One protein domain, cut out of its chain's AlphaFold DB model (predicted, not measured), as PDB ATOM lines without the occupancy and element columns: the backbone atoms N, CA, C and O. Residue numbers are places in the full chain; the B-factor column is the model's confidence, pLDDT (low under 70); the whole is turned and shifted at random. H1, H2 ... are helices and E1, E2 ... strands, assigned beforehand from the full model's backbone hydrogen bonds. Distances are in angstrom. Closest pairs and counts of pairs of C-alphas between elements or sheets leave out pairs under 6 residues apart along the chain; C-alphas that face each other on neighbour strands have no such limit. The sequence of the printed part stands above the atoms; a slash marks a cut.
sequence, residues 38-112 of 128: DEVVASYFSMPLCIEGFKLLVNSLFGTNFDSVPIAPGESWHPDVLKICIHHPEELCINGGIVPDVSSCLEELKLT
ATOM      1  N   ASP A  38     -36.143 114.528  26.665       69.81
ATOM      2  CA  ASP A  38     -36.471 114.292  28.072       69.81
ATOM      3  C   ASP A  38     -35.865 112.942  28.491       69.81
ATOM      4  O   ASP A  38     -36.027 111.946  27.775       69.81
ATOM      5  N   GLU A  39     -35.182 112.892  29.637       69.44
ATOM      6  CA  GLU A  39     -34.578 111.674  30.201       69.44
ATOM      7  C   GLU A  39     -35.606 110.536  30.304       69.44
ATOM      8  O   GLU A  39     -35.299 109.366  30.056       69.44
ATOM      9  N   VAL A  40     -36.868 110.885  30.581       75.75
ATOM     10  CA  VAL A  40     -37.976 109.925  30.639       75.75
ATOM     11  C   VAL A  40     -38.219 109.279  29.277       75.75
ATOM     12  O   VAL A  40     -38.395 108.066  29.205       75.75
ATOM     13  N   VAL A  41     -38.200 110.055  28.190       76.56
ATOM     14  CA  VAL A  41     -38.386 109.524  26.831       76.56
ATOM     15  C   VAL A  41     -37.189 108.665  26.438       76.56
ATOM     16  O   VAL A  41     -37.389 107.555  25.952       76.56
ATOM     17  N   ALA A  42     -35.964 109.121  26.716       75.31
ATOM     18  CA  ALA A  42     -34.739 108.376  26.421       75.31
ATOM     19  C   ALA A  42     -34.727 106.978  27.068       75.31
ATOM     20  O   ALA A  42     -34.304 106.010  26.433       75.31
ATOM     21  N   SER A  43     -35.289 106.835  28.276       80.38
ATOM     22  CA  SER A  43     -35.374 105.545  28.979       80.38
ATOM     23  C   SER A  43     -36.187 104.467  28.239       80.38
ATOM     24  O   SER A  43     -35.900 103.278  28.381       80.38
ATOM     25  N   TYR A  44     -37.156 104.855  27.398       82.88
ATOM     26  CA  TYR A  44     -37.930 103.909  26.581       82.88
ATOM     27  C   TYR A  44     -37.177 103.442  25.328       82.88
ATOM     28  O   TYR A  44     -37.531 102.417  24.747       82.88
ATOM     29  N   PHE A  45     -36.140 104.170  24.912       83.94
ATOM     30  CA  PHE A  45     -35.402 103.949  23.666       83.94
ATOM     31  C   PHE A  45     -33.986 103.424  23.926       83.94
ATOM     32  O   PHE A  45     -33.012 103.905  23.347       83.94
ATOM     33  N   SER A  46     -33.854 102.404  24.785       84.75
ATOM     34  CA  SER A  46     -32.557 101.753  25.005       84.75
ATOM     35  C   SER A  46     -31.964 101.233  23.687       84.75
ATOM     36  O   SER A  46     -32.666 100.639  22.864       84.75
ATOM     37  N   MET A  47     -30.659 101.425  23.496       81.31
ATOM     38  CA  MET A  47     -29.972 101.083  22.245       81.31
ATOM     39  C   MET A  47     -30.204  99.644  21.750       81.31
ATOM     40  O   MET A  47     -30.480  99.484  20.559       81.31
ATOM     41  N   PRO A  48     -30.166  98.595  22.600       83.00
ATOM     42  CA  PRO A  48     -30.425  97.230  22.142       83.00
ATOM     43  C   PRO A  48     -31.826  97.062  21.540       83.00
ATOM     44  O   PRO A  48     -31.968  96.479  20.465       83.00
ATOM     45  N   LEU A  49     -32.845  97.639  22.190       85.75
ATOM     46  CA  LEU A  49     -34.231  97.592  21.719       85.75
ATOM     47  C   LEU A  49     -34.431  98.434  20.457       85.75
ATOM     48  O   LEU A  49     -35.165  98.033  19.559       85.75
ATOM     49  N   CYS A  50     -33.754  99.578  20.353       88.62
ATOM     50  CA  CYS A  50     -33.796 100.418  19.157       88.62
ATOM     51  C   CYS A  50     -33.200  99.708  17.939       88.62
ATOM     52  O   CYS A  50     -33.785  99.751  16.858       88.62
ATOM     53  N   ILE A  51     -32.074  99.009  18.108       85.81
ATOM     54  CA  ILE A  51     -31.455  98.220  17.035       85.81
ATOM     55  C   ILE A  51     -32.371  97.058  16.626       85.81
ATOM     56  O   ILE A  51     -32.522  96.788  15.435       85.81
ATOM     57  N   GLU A  52     -33.015  96.388  17.583       89.25
ATOM     58  CA  GLU A  52     -33.982  95.321  17.294       89.25
ATOM     59  C   GLU A  52     -35.228  95.844  16.566       89.25
ATOM     60  O   GLU A  52     -35.624  95.298  15.536       89.25
ATOM     61  N   GLY A  53     -35.808  96.949  17.031       89.94
ATOM     62  CA  GLY A  53     -36.923  97.608  16.352       89.94
ATOM     63  C   GLY A  53     -36.548  98.048  14.937       89.94
ATOM     64  O   GLY A  53     -37.321  97.854  13.999       89.94
ATOM     65  N   PHE A  54     -35.333  98.565  14.750       88.25
ATOM     66  CA  PHE A  54     -34.835  98.949  13.434       88.25
ATOM     67  C   PHE A  54     -34.700  97.751  12.487       88.25
ATOM     68  O   PHE A  54     -35.132  97.848  11.339       88.25
ATOM     69  N   LYS A  55     -34.211  96.597  12.965       87.50
ATOM     70  CA  LYS A  55     -34.196  95.341  12.187       87.50
ATOM     71  C   LYS A  55     -35.583  94.977  11.666       87.50
ATOM     72  O   LYS A  55     -35.737  94.654  10.490       87.50
ATOM     73  N   LEU A  56     -36.592  95.053  12.535       90.62
ATOM     74  CA  LEU A  56     -37.976  94.746  12.173       90.62
ATOM     75  C   LEU A  56     -38.519  95.721  11.126       90.62
ATOM     76  O   LEU A  56     -39.163  95.293  10.170       90.62
ATOM     77  N   LEU A  57     -38.237  97.018  11.279       91.94
ATOM     78  CA  LEU A  57     -38.657  98.041  10.322       91.94
ATOM     79  C   LEU A  57     -38.008  97.840   8.950       91.94
ATOM     80  O   LEU A  57     -38.707  97.891   7.942       91.94
ATOM     81  N   VAL A  58     -36.699  97.585   8.908       85.69
ATOM     82  CA  VAL A  58     -35.955  97.359   7.660       85.69
ATOM     83  C   VAL A  58     -36.504  96.141   6.916       85.69
ATOM     84  O   VAL A  58     -36.833  96.244   5.734       85.69
ATOM     85  N   ASN A  59     -36.722  95.035   7.626       88.62
ATOM     86  CA  ASN A  59     -37.325  93.843   7.040       88.62
ATOM     87  C   ASN A  59     -38.763  94.101   6.564       88.62
ATOM     88  O   ASN A  59     -39.127  93.751   5.447       88.62
ATOM     89  N   SER A  60     -39.588  94.774   7.372       91.19
ATOM     90  CA  SER A  60     -40.989  95.020   7.016       91.19
ATOM     91  C   SER A  60     -41.162  95.977   5.836       91.19
ATOM     92  O   SER A  60     -42.122  95.824   5.083       91.19
ATOM     93  N   LEU A  61     -40.308  96.995   5.710       89.38
ATOM     94  CA  LEU A  61     -40.439  98.025   4.677       89.38
ATOM     95  C   LEU A  61     -39.745  97.632   3.373       89.38
ATOM     96  O   LEU A  61     -40.233  97.984   2.301       89.38
ATOM     97  N   PHE A  62     -38.619  96.924   3.463       86.00
ATOM     98  CA  PHE A  62     -37.741  96.676   2.318       86.00
ATOM     99  C   PHE A  62     -37.510  95.190   2.029       86.00
ATOM    100  O   PHE A  62     -36.882  94.873   1.022       86.00
ATOM    101  N   GLY A  63     -38.000  94.278   2.874       85.00
ATOM    102  CA  GLY A  63     -37.774  92.838   2.722       85.00
ATOM    103  C   GLY A  63     -36.311  92.430   2.904       85.00
ATOM    104  O   GLY A  63     -35.914  91.374   2.420       85.00
ATOM    105  N   THR A  64     -35.492  93.271   3.542       83.44
ATOM    106  CA  THR A  64     -34.056  93.040   3.734       83.44
ATOM    107  C   THR A  64     -33.738  92.664   5.175       83.44
ATOM    108  O   THR A  64     -34.349  93.145   6.130       83.44
ATOM    109  N   ASN A  65     -32.746  91.793   5.342       81.94
ATOM    110  CA  ASN A  65     -32.229  91.411   6.645       81.94
ATOM    111  C   ASN A  65     -31.154  92.391   7.100       81.94
ATOM    112  O   ASN A  65     -30.418  92.954   6.289       81.94
ATOM    113  N   PHE A  66     -31.066  92.567   8.412       82.50
ATOM    114  CA  PHE A  66     -30.120  93.457   9.068       82.50
ATOM    115  C   PHE A  66     -29.432  92.678  10.188       82.50
ATOM    116  O   PHE A  66     -30.023  92.403  11.236       82.50
ATOM    117  N   ASP A  67     -28.172  92.320   9.963       81.19
ATOM    118  CA  ASP A  67     -27.417  91.418  10.830       81.19
ATOM    119  C   ASP A  67     -26.151  92.087  11.346       81.19
ATOM    120  O   ASP A  67     -25.407  92.716  10.593       81.19
ATOM    121  N   SER A  68     -25.878  91.925  12.643       81.06
ATOM    122  CA  SER A  68     -24.572  92.298  13.184       81.06
ATOM    123  C   SER A  68     -23.556  91.255  12.735       81.06
ATOM    124  O   SER A  68     -23.783  90.055  12.893       81.06
ATOM    125  N   VAL A  69     -22.453  91.719  12.162       82.44
ATOM    126  CA  VAL A  69     -21.376  90.863  11.673       82.44
ATOM    127  C   VAL A  69     -20.119  91.067  12.520       82.44
ATOM    128  O   VAL A  69     -19.891  92.171  13.022       82.44
ATOM    129  N   PRO A  70     -19.281  90.028  12.677       82.75
ATOM    130  CA  PRO A  70     -18.032  90.155  13.411       82.75
ATOM    131  C   PRO A  70     -17.127  91.234  12.807       82.75
ATOM    132  O   PRO A  70     -16.984  91.334  11.585       82.75
ATOM    133  N   ILE A  71     -16.494  92.014  13.677       79.94
ATOM    134  CA  ILE A  71     -15.464  92.991  13.317       79.94
ATOM    135  C   ILE A  71     -14.115  92.282  13.354       79.94
ATOM    136  O   ILE A  71     -13.764  91.675  14.369       79.94
ATOM    137  N   ALA A  72     -13.359  92.334  12.256       81.19
ATOM    138  CA  ALA A  72     -12.006  91.792  12.247       81.19
ATOM    139  C   ALA A  72     -11.023  92.757  12.944       81.19
ATOM    140  O   ALA A  72     -11.274  93.963  13.013       81.19
ATOM    141  N   PRO A  73      -9.883  92.266  13.464       84.88
ATOM    142  CA  PRO A  73      -8.899  93.121  14.123       84.88
ATOM    143  C   PRO A  73      -8.450  94.283  13.221       84.88
ATOM    144  O   PRO A  73      -8.024  94.060  12.090       84.88
ATOM    145  N   GLY A  74      -8.538  95.514  13.730       84.62
ATOM    146  CA  GLY A  74      -8.176  96.734  12.996       84.62
ATOM    147  C   GLY A  74      -9.259  97.292  12.063       84.62
ATOM    148  O   GLY A  74      -9.037  98.336  11.457       84.62
ATOM    149  N   GLU A  75     -10.425  96.646  11.946       79.50
ATOM    150  CA  GLU A  75     -11.553  97.175  11.159       79.50
ATOM    151  C   GLU A  75     -12.384  98.227  11.908       79.50
ATOM    152  O   GLU A  75     -13.122  98.978  11.273       79.50
ATOM    153  N   SER A  76     -12.280  98.293  13.239       83.38
ATOM    154  CA  SER A  76     -12.907  99.342  14.044       83.38
ATOM    155  C   SER A  76     -11.868 100.237  14.706       83.38
ATOM    156  O   SER A  76     -10.769  99.815  15.061       83.38
ATOM    157  N   TRP A  77     -12.248 101.498  14.883       83.94
ATOM    158  CA  TRP A  77     -11.471 102.493  15.617       83.94
ATOM    159  C   TRP A  77     -11.818 102.510  17.116       83.94
ATOM    160  O   TRP A  77     -11.095 103.120  17.898       83.94
ATOM    161  N   HIS A  78     -12.896 101.828  17.527       80.56
ATOM    162  CA  HIS A  78     -13.337 101.727  18.918       80.56
ATOM    163  C   HIS A  78     -14.058 100.386  19.182       80.56
ATOM    164  O   HIS A  78     -14.694  99.852  18.266       80.56
ATOM    165  N   PRO A  79     -13.959  99.808  20.399       77.12
ATOM    166  CA  PRO A  79     -14.609  98.538  20.753       77.12
ATOM    167  C   PRO A  79     -16.139  98.575  20.702       77.12
ATOM    168  O   PRO A  79     -16.749  97.546  20.428       77.12
ATOM    169  N   ASP A  80     -16.748  99.739  20.929       80.06
ATOM    170  CA  ASP A  80     -18.211  99.875  20.960       80.06
ATOM    171  C   ASP A  80     -18.819 100.087  19.559       80.06
ATOM    172  O   ASP A  80     -20.035 100.137  19.403       80.06
ATOM    173  N   VAL A  81     -17.990 100.191  18.517       80.88
ATOM    174  CA  VAL A  81     -18.457 100.285  17.129       80.88
ATOM    175  C   VAL A  81     -19.031  98.940  16.694       80.88
ATOM    176  O   VAL A  81     -18.416  97.897  16.906       80.88
ATOM    177  N   LEU A  82     -20.190  98.961  16.036       79.00
ATOM    178  CA  LEU A  82     -20.845  97.766  15.506       79.00
ATOM    179  C   LEU A  82     -20.719  97.737  13.984       79.00
ATOM    180  O   LEU A  82     -20.914  98.748  13.317       79.00
ATOM    181  N   LYS A  83     -20.442  96.564  13.412       80.38
ATOM    182  CA  LYS A  83     -20.489  96.338  11.962       80.38
ATOM    183  C   LYS A  83     -21.763  95.587  11.629       80.38
ATOM    184  O   LYS A  83     -22.104  94.598  12.283       80.38
ATOM    185  N   ILE A  84     -22.479  96.076  10.625       81.38
ATOM    186  CA  ILE A  84     -23.796  95.568  10.266       81.38
ATOM    187  C   ILE A  84     -23.854  95.312   8.760       81.38
ATOM    188  O   ILE A  84     -23.447  96.162   7.968       81.38
ATOM    189  N   CYS A  85     -24.367  94.147   8.358       79.31
ATOM    190  CA  CYS A  85     -24.698  93.847   6.965       79.31
ATOM    191  C   CYS A  85     -26.199  94.010   6.732       79.31
ATOM    192  O   CYS A  85     -27.013  93.516   7.516       79.31
ATOM    193  N   ILE A  86     -26.547  94.673   5.628       81.31
ATOM    194  CA  ILE A  86     -27.903  94.687   5.085       81.31
ATOM    195  C   ILE A  86     -27.881  93.860   3.810       81.31
ATOM    196  O   ILE A  86     -27.092  94.145   2.911       81.31
ATOM    197  N   HIS A  87     -28.728  92.841   3.727       75.50
ATOM    198  CA  HIS A  87     -28.798  91.977   2.549       75.50
ATOM    199  C   HIS A  87     -30.234  91.584   2.232       75.50
ATOM    200  O   HIS A  87     -31.069  91.428   3.124       75.50
ATOM    201  N   HIS A  88     -30.536  91.455   0.943       77.56
ATOM    202  CA  HIS A  88     -31.785  90.848   0.507       77.56
ATOM    203  C   HIS A  88     -31.674  89.320   0.674       77.56
ATOM    204  O   HIS A  88     -30.617  88.777   0.363       77.56
ATOM    205  N   PRO A  89     -32.721  88.597   1.115       71.12
ATOM    206  CA  PRO A  89     -32.650  87.154   1.384       71.12
ATOM    207  C   PRO A  89     -32.151  86.301   0.208       71.12
ATOM    208  O   PRO A  89     -31.613  85.216   0.410       71.12
ATOM    209  N   GLU A  90     -32.359  86.783  -1.019       71.19
ATOM    210  CA  GLU A  90     -31.975  86.106  -2.263       71.19
ATOM    211  C   GLU A  90     -30.602  86.550  -2.800       71.19
ATOM    212  O   GLU A  90     -30.083  85.956  -3.745       71.19
ATOM    213  N   GLU A  91     -29.996  87.578  -2.201       63.03
ATOM    214  CA  GLU A  91     -28.701  88.126  -2.596       63.03
ATOM    215  C   GLU A  91     -27.641  87.783  -1.541       63.03
ATOM    216  O   GLU A  91     -27.841  87.934  -0.339       63.03
ATOM    217  N   LEU A  92     -26.471  87.313  -1.978       54.81
ATOM    218  CA  LEU A  92     -25.341  87.100  -1.073       54.81
ATOM    219  C   LEU A  92     -24.932  88.448  -0.458       54.81
ATOM    220  O   LEU A  92     -24.690  89.395  -1.204       54.81
ATOM    221  N   CYS A  93     -24.805  88.516   0.876       54.22
ATOM    222  CA  CYS A  93     -24.200  89.649   1.588       54.22
ATOM    223  C   CYS A  93     -22.782  89.881   1.024       54.22
ATOM    224  O   CYS A  93     -21.813  89.223   1.401       54.22
ATOM    225  N   ILE A  94     -22.677  90.780   0.045       52.31
ATOM    226  CA  ILE A  94     -21.415  91.302  -0.471       52.31
ATOM    227  C   ILE A  94     -20.842  92.256   0.580       52.31
ATOM    228  O   ILE A  94     -21.596  92.930   1.271       52.31
ATOM    229  N   ASN A  95     -19.513  92.291   0.721       46.28
ATOM    230  CA  ASN A  95     -18.741  92.951   1.793       46.28
ATOM    231  C   ASN A  95     -18.862  94.500   1.877       46.28
ATOM    232  O   ASN A  95     -17.875  95.185   2.131       46.28
ATOM    233  N   GLY A  96     -20.041  95.076   1.658       54.47
ATOM    234  CA  GLY A  96     -20.387  96.458   1.972       54.47
ATOM    235  C   GLY A  96     -21.250  96.492   3.229       54.47
ATOM    236  O   GLY A  96     -22.472  96.438   3.143       54.47
ATOM    237  N   GLY A  97     -20.617  96.541   4.400       55.12
ATOM    238  CA  GLY A  97     -21.319  96.743   5.667       55.12
ATOM    239  C   GLY A  97     -21.468  98.229   5.987       55.12
ATOM    240  O   GLY A  97     -20.571  99.020   5.693       55.12
ATOM    241  N   ILE A  98     -22.573  98.608   6.624       58.44
ATOM    242  CA  ILE A  98     -22.680  99.902   7.301       58.44
ATOM    243  C   ILE A  98     -22.060  99.711   8.687       58.44
ATOM    244  O   ILE A  98     -22.388  98.757   9.393       58.44
ATOM    245  N   VAL A  99     -21.148 100.599   9.071       54.06
ATOM    246  CA  VAL A  99     -20.524 100.602  10.399       54.06
ATOM    247  C   VAL A  99     -21.108 101.776  11.183       54.06
ATOM    248  O   VAL A  99     -20.560 102.877  11.107       54.06
ATOM    249  N   PRO A 100     -22.266 101.619  11.851       58.19
ATOM    250  CA  PRO A 100     -22.769 102.665  12.726       58.19
ATOM    251  C   PRO A 100     -21.847 102.838  13.938       58.19
ATOM    252  O   PRO A 100     -21.520 101.880  14.640       58.19
ATOM    253  N   ASP A 101     -21.460 104.083  14.196       64.44
ATOM    254  CA  ASP A 101     -20.856 104.473  15.462       64.44
ATOM    255  C   ASP A 101     -21.956 104.666  16.509       64.44
ATOM    256  O   ASP A 101     -22.836 105.510  16.346       64.44
ATOM    257  N   VAL A 102     -21.906 103.867  17.572       61.75
ATOM    258  CA  VAL A 102     -22.834 103.945  18.709       61.75
ATOM    259  C   VAL A 102     -22.127 104.363  20.001       61.75
ATOM    260  O   VAL A 102     -22.728 104.312  21.074       61.75
ATOM    261  N   SER A 103     -20.864 104.798  19.914       56.12
ATOM    262  CA  SER A 103     -20.026 105.132  21.073       56.12
ATOM    263  C   SER A 103     -20.616 106.291  21.884       56.12
ATOM    264  O   SER A 103     -20.671 106.220  23.110       56.12
ATOM    265  N   SER A 104     -21.171 107.302  21.208       49.19
ATOM    266  CA  SER A 104     -21.865 108.425  21.858       49.19
ATOM    267  C   SER A 104     -23.121 107.993  22.623       49.19
ATOM    268  O   SER A 104     -23.434 108.559  23.667       49.19
ATOM    269  N   CYS A 105     -23.817 106.951  22.161       44.53
ATOM    270  CA  CYS A 105     -25.001 106.419  22.836       44.53
ATOM    271  C   CYS A 105     -24.649 105.583  24.078       44.53
ATOM    272  O   CYS A 105     -25.476 105.452  24.980       44.53
ATOM    273  N   LEU A 106     -23.444 105.003  24.141       47.41
ATOM    274  CA  LEU A 106     -22.985 104.260  25.317       47.41
ATOM    275  C   LEU A 106     -22.508 105.177  26.450       47.41
ATOM    276  O   LEU A 106     -22.653 104.806  27.615       47.41
ATOM    277  N   GLU A 107     -21.962 106.355  26.143       52.81
ATOM    278  CA  GLU A 107     -21.545 107.327  27.165       52.81
ATOM    279  C   GLU A 107     -22.735 107.857  27.979       52.81
ATOM    280  O   GLU A 107     -22.642 107.942  29.205       52.81
ATOM    281  N   GLU A 108     -23.883 108.100  27.338       44.19
ATOM    282  CA  GLU A 108     -25.107 108.515  28.041       44.19
ATOM    283  C   GLU A 108     -25.692 107.405  28.933       44.19
ATOM    284  O   GLU A 108     -26.267 107.692  29.982       44.19
ATOM    285  N   LEU A 109     -25.478 106.129  28.590       39.44
ATOM    286  CA  LEU A 109     -25.891 104.991  29.422       39.44
ATOM    287  C   LEU A 109     -24.944 104.756  30.614       39.44
ATOM    288  O   LEU A 109     -25.405 104.401  31.701       39.44
ATOM    289  N   LYS A 110     -23.635 104.996  30.451       43.50
ATOM    290  CA  LYS A 110     -22.621 104.807  31.511       43.50
ATOM    291  C   LYS A 110     -22.736 105.819  32.660       43.50
ATOM    292  O   LYS A 110     -22.278 105.525  33.759       43.50
ATOM    293  N   LEU A 111     -23.391 106.967  32.460       39.91
ATOM    294  CA  LEU A 111     -23.654 107.938  33.537       39.91
ATOM    295  C   LEU A 111     -24.730 107.482  34.542       39.91
ATOM    296  O   LEU A 111     -24.916 108.135  35.567       39.91
ATOM    297  N   THR A 112     -25.411 106.357  34.290       42.00
ATOM    298  CA  THR A 112     -26.450 105.821  35.187       42.00
ATOM    299  C   THR A 112     -25.999 104.650  36.067       42.00
ATOM    300  O   THR A 112     -26.778 104.206  36.912       42.00
TER     301      THR A 112
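What this domain is: This is residues 38 to 112 of the 128 residues of a protein of Hibiscus syriacus (UniProt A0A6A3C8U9). A flat, loose frame: a small two-stranded hairpin, E1 and E2, has the longest helix, H2, beside its strand E1, and the short helices H1 and H3 lie away from E1, apart from each other. Two long stretches with no named element, residues 70 to 82 and 88 to 102, loop out between E1 and E2 and from E2 to H3. The printed part has 75 residues, with three named helices and two named strands in the order H1, H2, E1, E2, H3; the sheet order is E1 - E2, antiparallel, and the class is mixed, helices and strands. The whole is loose, with a radius of gyration of the C-alphas of 14.3 A and spans of 42 by 33 by 12 A.

How they stand to each other: H1, residues 39 to 44, and H2, residues 47 to 62, are apart. H2 and E1, residues 65 to 69, have 7 pairs of C-alphas within 8 A, the closest those of Lys 55 and Phe 66 at 5.5 A. E1 and E2, residues 83 to 87, form a hairpin, antiparallel at 151 degrees, with N 65 and O 87 at 2.8 A and N 85 and O 67 at 2.9 A, within hydrogen-bond range. H2 and H3, residues 103 to 110, are close but not clearly touching, with the closest C-alphas, Met 47 and Cys 105, 7.3 A apart, at a steep tilt of 43 degrees, opposite ways. Every O i to N i+4 pair is within hydrogen-bond range in H2; in H1 it is 1 of 2 and in H3 2 of 4.

Where its parts are: H1 begins at C-alpha 39, (-34.578, 111.674, 30.201), and is 9.2 A long; H2 is 21.8 A, E1 12.0 A, E2 13.3 A. H3, 10.8 A long, ends at C-alpha 110, (-22.621, 104.807, 31.511).

The domain as a whole: The C-alphas farthest apart, Glu 90 and Leu 111, are 42.7 A apart. The printed part has no cut. The links E1 to E2 and E2 to H3 are long. Residues 38 to 39 and 91 to 112 have pLDDT under 70.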